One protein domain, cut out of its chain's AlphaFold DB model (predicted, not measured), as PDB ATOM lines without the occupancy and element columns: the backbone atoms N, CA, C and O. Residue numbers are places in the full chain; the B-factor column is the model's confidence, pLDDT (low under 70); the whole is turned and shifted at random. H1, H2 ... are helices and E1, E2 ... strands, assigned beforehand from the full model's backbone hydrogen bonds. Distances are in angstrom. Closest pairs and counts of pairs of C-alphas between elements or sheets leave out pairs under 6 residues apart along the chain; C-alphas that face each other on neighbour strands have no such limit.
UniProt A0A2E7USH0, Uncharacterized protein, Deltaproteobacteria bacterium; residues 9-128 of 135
ATOM      1  N   ALA A   9      34.399  22.652  -0.980       85.94
ATOM      2  CA  ALA A   9      34.338  23.379  -2.246       85.94
ATOM      3  C   ALA A   9      32.983  24.080  -2.428       85.94
ATOM      4  O   ALA A   9      32.942  25.283  -2.703       85.94
ATOM      5  N   GLN A  10      31.881  23.368  -2.165       85.00
ATOM      6  CA  GLN A  10      30.522  23.921  -2.182       85.00
ATOM      7  C   GLN A  10      30.382  25.094  -1.204       85.00
ATOM      8  O   GLN A  10      29.838  26.145  -1.552       85.00
ATOM      9  N   GLN A  11      30.951  24.956  -0.001       86.50
ATOM     10  CA  GLN A  11      30.952  26.025   0.997       86.50
ATOM     11  C   GLN A  11      31.759  27.243   0.542       86.50
ATOM     12  O   GLN A  11      31.322  28.374   0.747       86.50
ATOM     13  N   LYS A  12      32.926  27.052  -0.081       88.88
ATOM     14  CA  LYS A  12      33.751  28.161  -0.587       88.88
ATOM     15  C   LYS A  12      33.005  28.976  -1.645       88.88
ATOM     16  O   LYS A  12      33.012  30.207  -1.576       88.88
ATOM     17  N   VAL A  13      32.335  28.303  -2.582       88.62
ATOM     18  CA  VAL A  13      31.515  28.953  -3.616       88.62
ATOM     19  C   VAL A  13      30.353  29.714  -2.979       88.62
ATOM     20  O   VAL A  13      30.192  30.909  -3.238       88.62
ATOM     21  N   ALA A  14      29.605  29.073  -2.073       91.44
ATOM     22  CA  ALA A  14      28.486  29.706  -1.380       91.44
ATOM     23  C   ALA A  14      28.921  30.943  -0.572       91.44
ATOM     24  O   ALA A  14      28.271  31.983  -0.641       91.44
ATOM     25  N   ARG A  15      30.064  30.883   0.128       93.62
ATOM     26  CA  ARG A  15      30.640  32.025   0.866       93.62
ATOM     27  C   ARG A  15      30.934  33.217  -0.042       93.62
ATOM     28  O   ARG A  15      30.607  34.350   0.311       93.62
ATOM     29  N   SER A  16      31.554  32.971  -1.198       93.69
ATOM     30  CA  SER A  16      31.863  34.019  -2.181       93.69
ATOM     31  C   SER A  16      30.590  34.684  -2.712       93.69
ATOM     32  O   SER A  16      30.494  35.914  -2.783       93.69
ATOM     33  N   GLU A  17      29.574  33.875  -3.014       94.06
ATOM     34  CA  GLU A  17      28.287  34.361  -3.498       94.06
ATOM     35  C   GLU A  17      27.543  35.177  -2.437       94.06
ATOM     36  O   GLU A  17      27.110  36.293  -2.716       94.06
ATOM     37  N   VAL A  18      27.447  34.664  -1.208       95.75
ATOM     38  CA  VAL A  18      26.788  35.341  -0.080       95.75
ATOM     39  C   VAL A  18      27.461  36.682   0.223       95.75
ATOM     40  O   VAL A  18      26.775  37.692   0.371       95.75
ATOM     41  N   ARG A  19      28.800  36.749   0.207       97.12
ATOM     42  CA  ARG A  19      29.531  38.023   0.337       97.12
ATOM     43  C   ARG A  19      29.232  38.995  -0.801       97.12
ATOM     44  O   ARG A  19      29.044  40.185  -0.554       97.12
ATOM     45  N   SER A  20      29.186  38.510  -2.038       96.25
ATOM     46  CA  SER A  20      28.891  39.350  -3.206       96.25
ATOM     47  C   SER A  20      27.464  39.904  -3.150       96.25
ATOM     48  O   SER A  20      27.255  41.095  -3.385       96.25
ATOM     49  N   LYS A  21      26.492  39.070  -2.757       95.19
ATOM     50  CA  LYS A  21      25.094  39.462  -2.536       95.19
ATOM     51  C   LYS A  21      24.965  40.491  -1.407       95.19
ATOM     52  O   LYS A  21      24.284  41.493  -1.606       95.19
ATOM     53  N   ALA A  22      25.684  40.315  -0.297       97.50
ATOM     54  CA  ALA A  22      25.717  41.275   0.808       97.50
ATOM     55  C   ALA A  22      26.242  42.656   0.386       97.50
ATOM     56  O   ALA A  22      25.581  43.661   0.641       97.50
ATOM     57  N   ARG A  23      27.366  42.719  -0.344       97.56
ATOM     58  CA  ARG A  23      27.895  43.989  -0.882       97.56
ATOM     59  C   ARG A  23      26.905  44.664  -1.827       97.56
ATOM     60  O   ARG A  23      26.713  45.877  -1.775       97.56
ATOM     61  N   LEU A  24      26.283  43.879  -2.706       95.44
ATOM     62  CA  LEU A  24      25.321  44.396  -3.672       95.44
ATOM     63  C   LEU A  24      24.063  44.941  -2.986       95.44
ATOM     64  O   LEU A  24      23.575  45.998  -3.383       95.44
ATOM     65  N   LEU A  25      23.569  44.253  -1.955       94.44
ATOM     66  CA  LEU A  25      22.436  44.704  -1.152       94.44
ATOM     67  C   LEU A  25      22.763  46.008  -0.426       94.44
ATOM     68  O   LEU A  25      21.988  46.951  -0.530       94.44
ATOM     69  N   GLN A  26      23.927  46.108   0.224       94.69
ATOM     70  CA  GLN A  26      24.360  47.350   0.877       94.69
ATOM     71  C   GLN A  26      24.459  48.521  -0.110       94.69
ATOM     72  O   GLN A  26      24.032  49.626   0.205       94.69
ATOM     73  N   LYS A  27      24.961  48.277  -1.329       94.88
ATOM     74  CA  LYS A  27      25.067  49.306  -2.375       94.88
ATOM     75  C   LYS A  27      23.706  49.768  -2.908       94.88
ATOM     76  O   LYS A  27      23.546  50.940  -3.229       94.88
ATOM     77  N   LYS A  28      22.754  48.848  -3.086       92.31
ATOM     78  CA  LYS A  28      21.440  49.146  -3.688       92.31
ATOM     79  C   LYS A  28      20.385  49.579  -2.668       92.31
ATOM     80  O   LYS A  28      19.415  50.220  -3.060       92.31
ATOM     81  N   GLY A  29      20.554  49.201  -1.404       91.50
ATOM     82  CA  GLY A  29      19.507  49.227  -0.387       91.50
ATOM     83  C   GLY A  29      18.601  47.992  -0.454       91.50
ATOM     84  O   GLY A  29      18.428  47.381  -1.513       91.50
ATOM     85  N   VAL A  30      18.002  47.633   0.689       89.94
ATOM     86  CA  VAL A  30      17.191  46.411   0.871       89.94
ATOM     87  C   VAL A  30      16.044  46.341  -0.134       89.94
ATOM     88  O   VAL A  30      15.928  45.361  -0.870       89.94
ATOM     89  N   ARG A  31      15.227  47.401  -0.200       86.62
ATOM     90  CA  ARG A  31      14.038  47.467  -1.059       86.62
ATOM     91  C   ARG A  31      14.385  47.248  -2.529       86.62
ATOM     92  O   ARG A  31      13.848  46.348  -3.168       86.62
ATOM     93  N   ARG A  32      15.331  48.031  -3.056       88.12
ATOM     94  CA  ARG A  32      15.749  47.944  -4.461       88.12
ATOM     95  C   ARG A  32      16.392  46.598  -4.781       88.12
ATOM     96  O   ARG A  32      16.077  46.012  -5.810       88.12
ATOM     97  N   TYR A  33      17.259  46.097  -3.899       90.50
ATOM     98  CA  TYR A  33      17.874  44.785  -4.075       90.50
ATOM     99  C   TYR A  33      16.814  43.689  -4.189       90.50
ATOM    100  O   TYR A  33      16.869  42.907  -5.130       90.50
ATOM    101  N   ARG A  34      15.846  43.657  -3.261       86.31
ATOM    102  CA  ARG A  34      14.782  42.645  -3.213       86.31
ATOM    103  C   ARG A  34      13.841  42.719  -4.422       86.31
ATOM    104  O   ARG A  34      13.539  41.671  -4.981       86.31
ATOM    105  N   LEU A  35      13.456  43.921  -4.868       82.44
ATOM    106  CA  LEU A  35      12.591  44.126  -6.046       82.44
ATOM    107  C   LEU A  35      13.252  43.695  -7.361       82.44
ATOM    108  O   LEU A  35      12.616  43.082  -8.212       82.44
ATOM    109  N   GLU A  36      14.536  44.002  -7.537       80.38
ATOM    110  CA  GLU A  36      15.283  43.621  -8.742       80.38
ATOM    111  C   GLU A  36      15.700  42.140  -8.732       80.38
ATOM    112  O   GLU A  36      16.223  41.625  -9.728       80.38
ATOM    113  N   ASN A  37      15.513  41.443  -7.605       70.56
ATOM    114  CA  ASN A  37      15.979  40.080  -7.451       70.56
ATOM    115  C   ASN A  37      15.060  39.101  -8.198       70.56
ATOM    116  O   ASN A  37      13.963  38.761  -7.754       70.56
ATOM    117  N   ARG A  38      15.555  38.639  -9.350       58.75
ATOM    118  CA  ARG A  38      14.865  37.938 -10.452       58.75
ATOM    119  C   ARG A  38      14.118  36.633 -10.128       58.75
ATOM    120  O   ARG A  38      13.641  35.990 -11.055       58.75
ATOM    121  N   LEU A  39      13.999  36.222  -8.865       66.88
ATOM    122  CA  LEU A  39      13.160  35.072  -8.504       66.88
ATOM    123  C   LEU A  39      11.709  35.448  -8.195       66.88
ATOM    124  O   LEU A  39      10.902  34.545  -8.014       66.88
ATOM    125  N   GLY A  40      11.365  36.742  -8.142       56.44
ATOM    126  CA  GLY A  40       9.969  37.203  -8.092       56.44
ATOM    127  C   GLY A  40       9.180  36.773  -6.848       56.44
ATOM    128  O   GLY A  40       7.958  36.847  -6.847       56.44
ATOM    129  N   ARG A  41       9.860  36.293  -5.798       60.50
ATOM    130  CA  ARG A  41       9.232  35.720  -4.592       60.50
ATOM    131  C   ARG A  41       9.077  36.697  -3.435       60.50
ATOM    132  O   ARG A  41       8.417  36.379  -2.455       60.50
ATOM    133  N   VAL A  42       9.683  37.871  -3.542       59.72
ATOM    134  CA  VAL A  42       9.659  38.866  -2.482       59.72
ATOM    135  C   VAL A  42       8.634  39.936  -2.827       59.72
ATOM    136  O   VAL A  42       8.930  40.865  -3.573       59.72
ATOM    137  N   THR A  43       7.422  39.783  -2.303       57.38
ATOM    138  CA  THR A  43       6.312  40.719  -2.538       57.38
ATOM    139  C   THR A  43       6.030  41.622  -1.340       57.38
ATOM    140  O   THR A  43       5.481  42.703  -1.523       57.38
ATOM    141  N   THR A  44       6.453  41.225  -0.136       69.94
ATOM    142  CA  THR A  44       6.211  41.990   1.094       69.94
ATOM    143  C   THR A  44       7.440  42.794   1.492       69.94
ATOM    144  O   THR A  44       8.564  42.272   1.554       69.94
ATOM    145  N   GLU A  45       7.225  44.078   1.766       80.12
ATOM    146  CA  GLU A  45       8.217  44.942   2.397       80.12
ATOM    147  C   GLU A  45       8.606  44.367   3.768       80.12
ATOM    148  O   GLU A  45       7.794  43.731   4.432       80.12
ATOM    149  N   LEU A  46       9.883  44.475   4.146       85.38
ATOM    150  CA  LEU A  46      10.287  44.073   5.496       85.38
ATOM    151  C   LEU A  46       9.998  45.231   6.439       85.38
ATOM    152  O   LEU A  46      10.260  46.378   6.072       85.38
ATOM    153  N   GLU A  47       9.590  44.923   7.662       90.75
ATOM    154  CA  GLU A  47       9.517  45.927   8.720       90.75
ATOM    155  C   GLU A  47      10.881  46.616   8.928       90.75
ATOM    156  O   GLU A  47      11.929  45.977   8.729       90.75
ATOM    157  N   PRO A  48      10.910  47.907   9.300       91.38
ATOM    158  CA  PRO A  48      12.146  48.679   9.442       91.38
ATOM    159  C   PRO A  48      13.203  48.018  10.339       91.38
ATOM    160  O   PRO A  48      14.389  48.010   9.998       91.38
ATOM    161  N   GLU A  49      12.787  47.403  11.444       91.19
ATOM    162  CA  GLU A  49      13.663  46.709  12.393       91.19
ATOM    163  C   GLU A  49      14.365  45.526  11.715       91.19
ATOM    164  O   GLU A  49      15.585  45.355  11.805       91.19
ATOM    165  N   LEU A  50      13.597  44.760  10.939       91.50
ATOM    166  CA  LEU A  50      14.073  43.603  10.195       91.50
ATOM    167  C   LEU A  50      15.016  44.017   9.055       91.50
ATOM    168  O   LEU A  50      16.009  43.336   8.789       91.50
ATOM    169  N   GLN A  51      14.753  45.158   8.405       93.12
ATOM    170  CA  GLN A  51      15.677  45.750   7.430       93.12
ATOM    171  C   GLN A  51      17.006  46.145   8.079       93.12
ATOM    172  O   GLN A  51      18.071  45.886   7.509       93.12
ATOM    173  N   ALA A  52      16.961  46.753   9.266       94.50
ATOM    174  CA  ALA A  52      18.154  47.171   9.991       94.50
ATOM    175  C   ALA A  52      19.013  45.967  10.413       94.50
ATOM    176  O   ALA A  52      20.233  45.983  10.224       94.50
ATOM    177  N   GLU A  53      18.395  44.897  10.916       95.75
ATOM    178  CA  GLU A  53      19.088  43.638  11.211       95.75
ATOM    179  C   GLU A  53      19.681  42.995   9.957       95.75
ATOM    180  O   GLU A  53      20.843  42.589   9.958       95.75
ATOM    181  N   LEU A  54      18.936  42.960   8.850       94.50
ATOM    182  CA  LEU A  54      19.432  42.426   7.583       94.50
ATOM    183  C   LEU A  54      20.680  43.179   7.093       94.50
ATOM    184  O   LEU A  54      21.651  42.560   6.645       94.50
ATOM    185  N   LEU A  55      20.685  44.511   7.199       96.44
ATOM    186  CA  LEU A  55      21.838  45.343   6.848       96.44
ATOM    187  C   LEU A  55      23.030  45.096   7.780       96.44
ATOM    188  O   LEU A  55      24.163  44.992   7.291       96.44
ATOM    189  N   ARG A  56      22.793  44.934   9.091       97.56
ATOM    190  CA  ARG A  56      23.831  44.523  10.052       97.56
ATOM    191  C   ARG A  56      24.433  43.171   9.675       97.56
ATOM    192  O   ARG A  56      25.656  43.061   9.581       97.56
ATOM    193  N   ALA A  57      23.597  42.175   9.383       97.69
ATOM    194  CA  ALA A  57      24.048  40.851   8.964       97.69
ATOM    195  C   ALA A  57      24.902  40.930   7.689       97.69
ATOM    196  O   ALA A  57      25.971  40.325   7.619       97.69
ATOM    197  N   CYS A  58      24.490  41.737   6.703       98.00
ATOM    198  CA  CYS A  58      25.275  41.967   5.489       98.00
ATOM    199  C   CYS A  58      26.657  42.563   5.797       98.00
ATOM    200  O   CYS A  58      27.655  42.084   5.255       98.00
ATOM    201  N   GLY A  59      26.741  43.554   6.690       98.19
ATOM    202  CA  GLY A  59      28.021  44.131   7.119       98.19
ATOM    203  C   GLY A  59      28.947  43.093   7.751       98.19
ATOM    204  O   GLY A  59      30.117  42.983   7.382       98.19
ATOM    205  N   GLN A  60      28.401  42.256   8.630       98.50
ATOM    206  CA  GLN A  60      29.140  41.177   9.282       98.50
ATOM    207  C   GLN A  60      29.614  40.096   8.295       98.50
ATOM    208  O   GLN A  60      30.765  39.662   8.356       98.50
ATOM    209  N   ILE A  61      28.780  39.710   7.329       98.44
ATOM    210  CA  ILE A  61      29.137  38.770   6.252       98.44
ATOM    211  C   ILE A  61      30.303  39.297   5.415       98.44
ATOM    212  O   ILE A  61      31.236  38.547   5.093       98.44
ATOM    213  N   VAL A  62      30.269  40.585   5.062       98.00
ATOM    214  CA  VAL A  62      31.349  41.243   4.316       98.00
ATOM    215  C   VAL A  62      32.648  41.237   5.122       98.00
ATOM    216  O   VAL A  62      33.696  40.936   4.549       98.00
ATOM    217  N   ALA A  63      32.569  41.456   6.439       97.44
ATOM    218  CA  ALA A  63      33.690  41.325   7.377       97.44
ATOM    219  C   ALA A  63      34.120  39.865   7.642       97.44
ATOM    220  O   ALA A  63      35.135  39.613   8.284       97.44
ATOM    221  N   GLY A  64      33.383  38.880   7.121       96.50
ATOM    222  CA  GLY A  64      33.728  37.464   7.207       96.50
ATOM    223  C   GLY A  64      33.187  36.714   8.417       96.50
ATOM    224  O   GLY A  64      33.663  35.612   8.690       96.50
ATOM    225  N   ARG A  65      32.182  37.267   9.090       97.88
ATOM    226  CA  ARG A  65      31.434  36.598  10.155       97.88
ATOM    227  C   ARG A  65      30.318  35.712   9.593       97.88
ATOM    228  O   ARG A  65      29.949  35.820   8.423       97.88
ATOM    229  N   GLY A  66      29.790  34.826  10.430       96.62
ATOM    230  CA  GLY A  66      28.681  33.925  10.106       96.62
ATOM    231  C   GLY A  66      29.072  32.639   9.381       96.62
ATOM    232  O   GLY A  66      28.200  31.848   9.036       96.62
ATOM    233  N   PHE A  67      30.367  32.405   9.146       95.94
ATOM    234  CA  PHE A  67      30.875  31.230   8.419       95.94
ATOM    235  C   PHE A  67      31.534  30.174   9.317       95.94
ATOM    236  O   PHE A  67      31.998  29.146   8.816       95.94
ATOM    237  N   SER A  68      31.612  30.427  10.624       95.25
ATOM    238  CA  SER A  68      32.088  29.476  11.626       95.25
ATOM    239  C   SER A  68      31.492  29.791  12.997       95.25
ATOM    240  O   SER A  68      31.160  30.940  13.285       95.25
ATOM    241  N   ALA A  69      31.437  28.783  13.870       94.44
ATOM    242  CA  ALA A  69      31.029  28.953  15.264       94.44
ATOM    243  C   ALA A  69      31.946  29.905  16.055       94.44
ATOM    244  O   ALA A  69      31.499  30.538  16.998       94.44
ATOM    245  N   LYS A  70      33.223  30.028  15.659       95.31
ATOM    246  CA  LYS A  70      34.199  30.929  16.302       95.31
ATOM    247  C   LYS A  70      33.984  32.402  15.953       95.31
ATOM    248  O   LYS A  70      34.570  33.264  16.590       95.31
ATOM    249  N   ASN A  71      33.234  32.681  14.890       96.06
ATOM    250  CA  ASN A  71      32.967  34.034  14.427       96.06
ATOM    251  C   ASN A  71      31.542  34.105  13.856       96.06
ATOM    252  O   ASN A  71      31.380  34.237  12.633       96.06
ATOM    253  N   PRO A  72      30.510  33.921  14.698       96.88
ATOM    254  CA  PRO A  72      29.126  33.881  14.256       96.88
ATOM    255  C   PRO A  72      28.630  35.284  13.886       96.88
ATOM    256  O   PRO A  72      29.285  36.299  14.155       96.88
ATOM    257  N   LEU A  73      27.465  35.336  13.244       97.50
ATOM    258  CA  LEU A  73      26.671  36.559  13.223       97.50
ATOM    259  C   LEU A  73      26.201  36.873  14.646       97.50
ATOM    260  O   LEU A  73      25.912  35.953  15.400       97.50
ATOM    261  N   GLU A  74      26.131  38.149  15.004       95.94
ATOM    262  CA  GLU A  74      25.704  38.616  16.330       95.94
ATOM    263  C   GLU A  74      24.688  39.751  16.207       95.94
ATOM    264  O   GLU A  74      24.737  40.533  15.254       95.94
ATOM    265  N   GLY A  75      23.770  39.867  17.169       94.19
ATOM    266  CA  GLY A  75      22.736  40.912  17.149       94.19
ATOM    267  C   GLY A  75      21.763  40.781  15.972       94.19
ATOM    268  O   GLY A  75      21.208  41.785  15.515       94.19
ATOM    269  N   ILE A  76      21.613  39.554  15.456       95.44
ATOM    270  CA  ILE A  76      20.686  39.181  14.388       95.44
ATOM    271  C   ILE A  76      19.686  38.185  14.976       95.44
ATOM    272  O   ILE A  76      20.035  37.053  15.325       95.44
ATOM    273  N   GLY A  77      18.430  38.600  15.080       93.56
ATOM    274  CA  GLY A  77      17.340  37.748  15.512       93.56
ATOM    275  C   GLY A  77      17.080  36.616  14.521       93.56
ATOM    276  O   GLY A  77      17.464  36.653  13.347       93.56
ATOM    277  N   VAL A  78      16.374  35.587  14.990       93.19
ATOM    278  CA  VAL A  78      16.029  34.416  14.170       93.19
ATOM    279  C   VAL A  78      15.272  34.844  12.905       93.19
ATOM    280  O   VAL A  78      15.628  34.421  11.805       93.19
ATOM    281  N   ALA A  79      14.287  35.737  13.037       92.62
ATOM    282  CA  ALA A  79      13.502  36.248  11.913       92.62
ATOM    283  C   ALA A  79      14.375  36.944  10.854       92.62
ATOM    284  O   ALA A  79      14.241  36.659   9.662       92.62
ATOM    285  N   ALA A  80      15.317  37.795  11.273       93.75
ATOM    286  CA  ALA A  80      16.241  38.467  10.360       93.75
ATOM    287  C   ALA A  80      17.180  37.488   9.661       93.75
ATOM    288  O   ALA A  80      17.470  37.649   8.474       93.75
ATOM    289  N   CYS A  81      17.612  36.437  10.360       95.44
ATOM    290  CA  CYS A  81      18.425  35.397   9.751       95.44
ATOM    291  C   CYS A  81      17.651  34.658   8.645       95.44
ATOM    292  O   CYS A  81      18.167  34.490   7.542       95.44
ATOM    293  N   TYR A  82      16.384  34.299   8.867       93.88
ATOM    294  CA  TYR A  82      15.551  33.714   7.807       93.88
ATOM    295  C   TYR A  82      15.270  34.698   6.662       93.88
ATOM    296  O   TYR A  82      15.323  34.299   5.497       93.88
ATOM    297  N   ALA A  83      15.050  35.983   6.957       92.06
ATOM    298  CA  ALA A  83      14.884  37.018   5.936       92.06
ATOM    299  C   ALA A  83      16.145  37.189   5.071       92.06
ATOM    300  O   ALA A  83      16.047  37.403   3.861       92.06
ATOM    301  N   LEU A  84      17.332  37.054   5.667       94.75
ATOM    302  CA  LEU A  84      18.616  37.036   4.970       94.75
ATOM    303  C   LEU A  84      18.733  35.830   4.035       94.75
ATOM    304  O   LEU A  84      19.090  36.007   2.867       94.75
ATOM    305  N   LEU A  85      18.413  34.625   4.523       94.19
ATOM    306  CA  LEU A  85      18.415  33.418   3.693       94.19
ATOM    307  C   LEU A  85      17.498  33.602   2.487       94.19
ATOM    308  O   LEU A  85      17.934  33.409   1.354       94.19
ATOM    309  N   ASP A  86      16.264  34.043   2.721       91.31
ATOM    310  CA  ASP A  86      15.289  34.240   1.657       91.31
ATOM    311  C   ASP A  86      15.739  35.309   0.652       91.31
ATOM    312  O   ASP A  86      15.759  35.064  -0.555       91.31
ATOM    313  N   THR A  87      16.239  36.446   1.147       91.38
ATOM    314  CA  THR A  87      16.770  37.538   0.315       91.38
ATOM    315  C   THR A  87      17.932  37.077  -0.568       91.38
ATOM    316  O   THR A  87      18.093  37.570  -1.687       91.38
ATOM    317  N   PHE A  88      18.741  36.122  -0.101       93.25
ATOM    318  CA  PHE A  88      19.868  35.562  -0.851       93.25
ATOM    319  C   PHE A  88      19.545  34.256  -1.576       93.25
ATOM    320  O   PHE A  88      20.462  33.637  -2.122       93.25
ATOM    321  N   HIS A  89      18.273  33.866  -1.660       91.56
ATOM    322  CA  HIS A  89      17.802  32.648  -2.329       91.56
ATOM    323  C   HIS A  89      18.338  31.363  -1.723       91.56
ATOM    324  O   HIS A  89      18.578  30.385  -2.428       91.56
ATOM    325  N   PHE A  90      18.518  31.350  -0.415       92.88
ATOM    326  CA  PHE A  90      18.807  30.158   0.354       92.88
ATOM    327  C   PHE A  90      17.559  29.718   1.118       92.88
ATOM    328  O   PHE A  90      16.689  30.518   1.459       92.88
ATOM    329  N   GLN A  91      17.469  28.423   1.382       92.81
ATOM    330  CA  GLN A  91      16.480  27.852   2.289       92.81
ATOM    331  C   GLN A  91      17.193  27.021   3.344       92.81
ATOM    332  O   GLN A  91      18.099  26.255   3.007       92.81
ATOM    333  N   ALA A  92      16.798  27.164   4.607       93.75
ATOM    334  CA  ALA A  92      17.286  26.291   5.663       93.75
ATOM    335  C   ALA A  92      16.729  24.875   5.453       93.75
ATOM    336  O   ALA A  92      15.526  24.695   5.289       93.75
ATOM    337  N   VAL A  93      17.611  23.879   5.456       93.81
ATOM    338  CA  VAL A  93      17.264  22.449   5.356       93.81
ATOM    339  C   VAL A  93      17.606  21.676   6.626       93.81
ATOM    340  O   VAL A  93      17.258  20.508   6.764       93.81
ATOM    341  N   GLY A  94      18.300  22.320   7.560       92.06
ATOM    342  CA  GLY A  94      18.588  21.788   8.880       92.06
ATOM    343  C   GLY A  94      19.077  22.898   9.797       92.06
ATOM    344  O   GLY A  94      19.724  23.841   9.339       92.06
ATOM    345  N   ARG A  95      18.770  22.774  11.085       93.50
ATOM    346  CA  ARG A  95      19.214  23.677  12.143       93.50
ATOM    347  C   ARG A  95      19.651  22.840  13.334       93.50
ATOM    348  O   ARG A  95      18.964  21.888  13.701       93.50
ATOM    349  N   ARG A  96      20.785  23.198  13.919       94.00
ATOM    350  CA  ARG A  96      21.216  22.741  15.236       94.00
ATOM    351  C   ARG A  96      21.407  23.975  16.100       94.00
ATOM    352  O   ARG A  96      22.022  24.933  15.648       94.00
ATOM    353  N   SER A  97      20.886  23.932  17.313       94.44
ATOM    354  CA  SER A  97      21.010  25.024  18.271       94.44
ATOM    355  C   SER A  97      21.796  24.528  19.475       94.44
ATOM    356  O   SER A  97      21.568  23.414  19.949       94.44
ATOM    357  N   SER A  98      22.743  25.331  19.943       94.12
ATOM    358  CA  SER A  98      23.547  25.049  21.130       94.12
ATOM    359  C   SER A  98      23.385  26.189  22.121       94.12
ATOM    360  O   SER A  98      23.628  27.342  21.768       94.12
ATOM    361  N   ALA A  99      22.959  25.871  23.343       92.56
ATOM    362  CA  ALA A  99      22.900  26.845  24.424       92.56
ATOM    363  C   ALA A  99      24.322  27.258  24.829       92.56
ATOM    364  O   ALA A  99      25.212  26.414  24.957       92.56
ATOM    365  N   LEU A 100      24.509  28.557  25.005       89.31
ATOM    366  CA  LEU A 100      25.681  29.203  25.576       89.31
ATOM    367  C   LEU A 100      25.212  30.015  26.790       89.31
ATOM    368  O   LEU A 100      24.012  30.201  26.980       89.31
ATOM    369  N   GLU A 101      26.150  30.490  27.604       84.94
ATOM    370  CA  GLU A 101      25.844  31.274  28.809       84.94
ATOM    371  C   GLU A 101      24.962  32.496  28.492       84.94
ATOM    372  O   GLU A 101      23.909  32.671  29.097       84.94
ATOM    373  N   ASP A 102      25.314  33.245  27.442       84.44
ATOM    374  CA  ASP A 102      24.649  34.506  27.082       84.44
ATOM    375  C   ASP A 102      23.696  34.400  25.877       84.44
ATOM    376  O   ASP A 102      23.263  35.406  25.306       84.44
ATOM    377  N   GLY A 103      23.373  33.187  25.420       90.81
ATOM    378  CA  GLY A 103      22.509  33.037  24.254       90.81
ATOM    379  C   GLY A 103      22.463  31.647  23.650       90.81
ATOM    380  O   GLY A 103      22.788  30.635  24.264       90.81
ATOM    381  N   MET A 104      22.062  31.596  22.388       94.81
ATOM    382  CA  MET A 104      21.937  30.371  21.618       94.81
ATOM    383  C   MET A 104      22.670  30.510  20.289       94.81
ATOM    384  O   MET A 104      22.399  31.415  19.500       94.81
ATOM    385  N   LEU A 105      23.598  29.593  20.024       96.50
ATOM    386  CA  LEU A 105      24.271  29.498  18.737       96.50
ATOM    387  C   LEU A 105      23.464  28.601  17.801       96.50
ATOM    388  O   LEU A 105      23.376  27.391  18.006       96.50
ATOM    389  N   ASP A 106      22.928  29.192  16.742       96.06
ATOM    390  CA  ASP A 106      22.287  28.485  15.643       96.06
ATOM    391  C   ASP A 106      23.294  28.160  14.541       96.06
ATOM    392  O   ASP A 106      23.851  29.052  13.903       96.06
ATOM    393  N   GLU A 107      23.474  26.873  14.261       96.19
ATOM    394  CA  GLU A 107      24.122  26.347  13.063       96.19
ATOM    395  C   GLU A 107      23.027  25.931  12.073       96.19
ATOM    396  O   GLU A 107      22.351  24.915  12.256       96.19
ATOM    397  N   MET A 108      22.835  26.709  11.008       95.62
ATOM    398  CA  MET A 108      21.840  26.414   9.978       95.62
ATOM    399  C   MET A 108      22.515  26.003   8.684       95.62
ATOM    400  O   MET A 108      23.329  26.732   8.118       95.62
ATOM    401  N   ARG A 109      22.133  24.833   8.178       94.62
ATOM    402  CA  ARG A 109      22.503  24.397   6.840       94.62
ATOM    403  C   ARG A 109      21.475  24.891   5.847       94.62
ATOM    404  O   ARG A 109      20.282  24.627   5.991       94.62
ATOM    405  N   CYS A 110      21.963  25.523   4.794       94.75
ATOM    406  CA  CYS A 110      21.147  26.179   3.800       94.75
ATOM    407  C   CYS A 110      21.531  25.726   2.390       94.75
ATOM    408  O   CYS A 110      22.715  25.650   2.059       94.75
ATOM    409  N   LEU A 111      20.530  25.455   1.553       93.50
ATOM    410  CA  LEU A 111      20.716  25.157   0.130       93.50
ATOM    411  C   LEU A 111      20.278  26.350  -0.707       93.50
ATOM    412  O   LEU A 111      19.239  26.952  -0.425       93.50
ATOM    413  N   HIS A 112      21.045  26.679  -1.744       92.50
ATOM    414  CA  HIS A 112      20.607  27.674  -2.713       92.50
ATOM    415  C   HIS A 112      19.428  27.122  -3.527       92.50
ATOM    416  O   HIS A 112      19.480  26.020  -4.068       92.50
ATOM    417  N   ARG A 113      18.352  27.903  -3.631       88.44
ATOM    418  CA  ARG A 113      17.064  27.485  -4.202       88.44
ATOM    419  C   ARG A 113      17.110  27.222  -5.713       88.44
ATOM    420  O   ARG A 113      16.233  26.540  -6.222       88.44
ATOM    421  N   VAL A 114      18.105  27.764  -6.422       86.75
ATOM    422  CA  VAL A 114      18.273  27.594  -7.884       86.75
ATOM    423  C   VAL A 114      19.417  26.640  -8.223       86.75
ATOM    424  O   VAL A 114      19.400  25.997  -9.263       86.75
ATOM    425  N   THR A 115      20.428  26.551  -7.358       86.81
ATOM    426  CA  THR A 115      21.650  25.763  -7.605       86.81
ATOM    427  C   THR A 115      21.928  24.954  -6.337       86.81
ATOM    428  O   THR A 115      22.671  25.413  -5.471       86.81
ATOM    429  N   PRO A 116      21.241  23.813  -6.139       76.62
ATOM    430  CA  PRO A 116      21.228  23.098  -4.856       76.62
ATOM    431  C   PRO A 116      22.587  22.524  -4.425       76.62
ATOM    432  O   PRO A 116      22.747  22.124  -3.275       76.62
ATOM    433  N   ASP A 117      23.566  22.505  -5.327       81.31
ATOM    434  CA  ASP A 117      24.971  22.188  -5.067       81.31
ATOM    435  C   ASP A 117      25.678  23.250  -4.206       81.31
ATOM    436  O   ASP A 117      26.712  22.975  -3.601       81.31
ATOM    437  N   LYS A 118      25.121  24.459  -4.083       88.19
ATOM    438  CA  LYS A 118      25.649  25.504  -3.201       88.19
ATOM    439  C   LYS A 118      25.090  25.342  -1.798       88.19
ATOM    440  O   LYS A 118      23.932  25.675  -1.523       88.19
ATOM    441  N   VAL A 119      25.955  24.895  -0.893       92.50
ATOM    442  CA  VAL A 119      25.626  24.726   0.521       92.50
ATOM    443  C   VAL A 119      26.297  25.805   1.355       92.50
ATOM    444  O   VAL A 119      27.522  25.898   1.412       92.50
ATOM    445  N   TRP A 120      25.491  26.594   2.055       94.31
ATOM    446  CA  TRP A 120      25.963  27.535   3.061       94.31
ATOM    447  C   TRP A 120      25.626  26.995   4.448       94.31
ATOM    448  O   TRP A 120      24.490  26.616   4.705       94.31
ATOM    449  N   VAL A 121      26.611  26.948   5.343       95.25
ATOM    450  CA  VAL A 121      26.359  26.801   6.781       95.25
ATOM    451  C   VAL A 121      26.515  28.174   7.418       95.25
ATOM    452  O   VAL A 121      27.618  28.730   7.401       95.25
ATOM    453  N   VAL A 122      25.411  28.728   7.917       97.06
ATOM    454  CA  VAL A 122      25.400  29.994   8.650       97.06
ATOM    455  C   VAL A 122      25.425  29.722  10.146       97.06
ATOM    456  O   VAL A 122      24.724  28.837  10.634       97.06
ATOM    457  N   TYR A 123      26.247  30.488  10.855       97.38
ATOM    458  CA  TYR A 123      26.326  30.484  12.312       97.38
ATOM    459  C   TYR A 123      25.778  31.810  12.830       97.38
ATOM    460  O   TYR A 123      26.311  32.861  12.470       97.38
ATOM    461  N   ASN A 124      24.725  31.766  13.641       97.50
ATOM    462  CA  ASN A 124      24.067  32.941  14.203       97.50
ATOM    463  C   ASN A 124      23.984  32.829  15.726       97.50
ATOM    464  O   ASN A 124      23.366  31.899  16.232       97.50
ATOM    465  N   LEU A 125      24.605  33.757  16.448       96.56
ATOM    466  CA  LEU A 125      24.505  33.869  17.895       96.56
ATOM    467  C   LEU A 125      23.328  34.782  18.243       96.56
ATOM    468  O   LEU A 125      23.373  35.997  18.037       96.56
ATOM    469  N   VAL A 126      22.272  34.171  18.768       94.00
ATOM    470  CA  VAL A 126      21.079  34.856  19.262       94.00
ATOM    471  C   VAL A 126      21.270  35.069  20.755       94.00
ATOM    472  O   VAL A 126      21.202  34.110  21.519       94.00
ATOM    473  N   ALA A 127      21.547  36.303  21.170       87.38
ATOM    474  CA  ALA A 127      21.643  36.626  22.589       87.38
ATOM    475  C   ALA A 127      20.290  36.391  23.275       87.38
ATOM    476  O   ALA A 127      19.240  36.672  22.686       87.38
ATOM    477  N   PHE A 128      20.308  35.909  24.517       73.75
ATOM    478  CA  PHE A 128      19.140  36.092  25.367       73.75
ATOM    479  C   PHE A 128      19.008  37.602  25.584       73.75
ATOM    480  O   PHE A 128      19.996  38.276  25.876       73.75
TER     481      PHE A 128
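Overview. This is residues 9 to 128 of the 135 residues of an uncharacterized protein of Deltaproteobacteria bacterium (UniProt A0A2E7USH0). A twisted sheet of three strands, E1, E2 and E3, has helix H4 packed over it, and H3 packs on H4, crossing it at a wide angle, without being on the sheet itself. The long helix H1 packs on edge strand E3 with residues 9 to 18 and on H3 with residues 18 to 26, while the small H2 lies farthest from the middle. The printed part has 120 residues, with four named helices and then three named strands, in the order H1 H2 H3 H4 E1 E2 E3; the sheet runs E1 - E2 - E3, antiparallel, and the class is mixed, helices and strands. The whole is compact, with a radius of gyration of the C-alphas of 13.4 A and spans of 40 by 34 by 24 A.

Arrangement. H1, residues 9 to 28, touches H3, residues 48 to 62, with residues 18 to 26 alone; their closest C-alphas, of Ala 22 and Cys 58, are 4.8 A apart, at a steep tilt of 51 degrees, opposite ways. H2, residues 30 to 36, is close to H1 but not clearly touching it, with the closest C-alphas, of Leu 25 and Tyr 33, 5.4 A apart. H3 touches H4, residues 78 to 87, with the closest C-alphas, of Leu 50 and Ala 80, 5.6 A apart; at 71 degrees they are only just about perpendicular. E1, residues 90 to 100, E2, residues 103 to 112, and E3, residues 119 to 127, form a meander, each strand the antiparallel neighbour of the one before. The hairpin E1 and E2 has N 96 and O 107 within hydrogen-bond range at 2.9 A; the hairpin E2 and E3 has N 106 and O 124 at 2.8 A. H4 is on the sheet at a height of 6.7 A, making two layers, a helix on one face of a sheet. H1 is on the sheet too, and the closest C-alphas of H1 and E3, of Gln 11 and Val 119, are 5.5 A apart. H2 and H3 are not on the sheet. In H1, H2, H3 and H4 every O i to N i+4 pair is within hydrogen-bond range.

Along the chain. H1 begins at C-alpha 9, (34.338, 23.379, -2.246), and is 28.9 A long; H2 measures 10.2 A, H3 21.2 A and H4 14.2 A. E1 measures 26.2 A and bends by 74 degrees at residue 93. E2 measures 27.6 A, and E3 measures 25.4 A and ends at C-alpha 127, (21.643, 36.626, 22.589).

Size, cuts and confidence. The two C-alphas farthest apart, of Arg 38 and Glu 101, are 41.3 A apart. The printed part has no cut. The links H2 to H3, 11 residues, and H3 to H4, 15 residues, are long; in the second, residues 73 to 74 pair with residues 124 to 125 of E3, parallel. The mean pLDDT of the printed part is 90.6, and residues 38 to 44 are under 70.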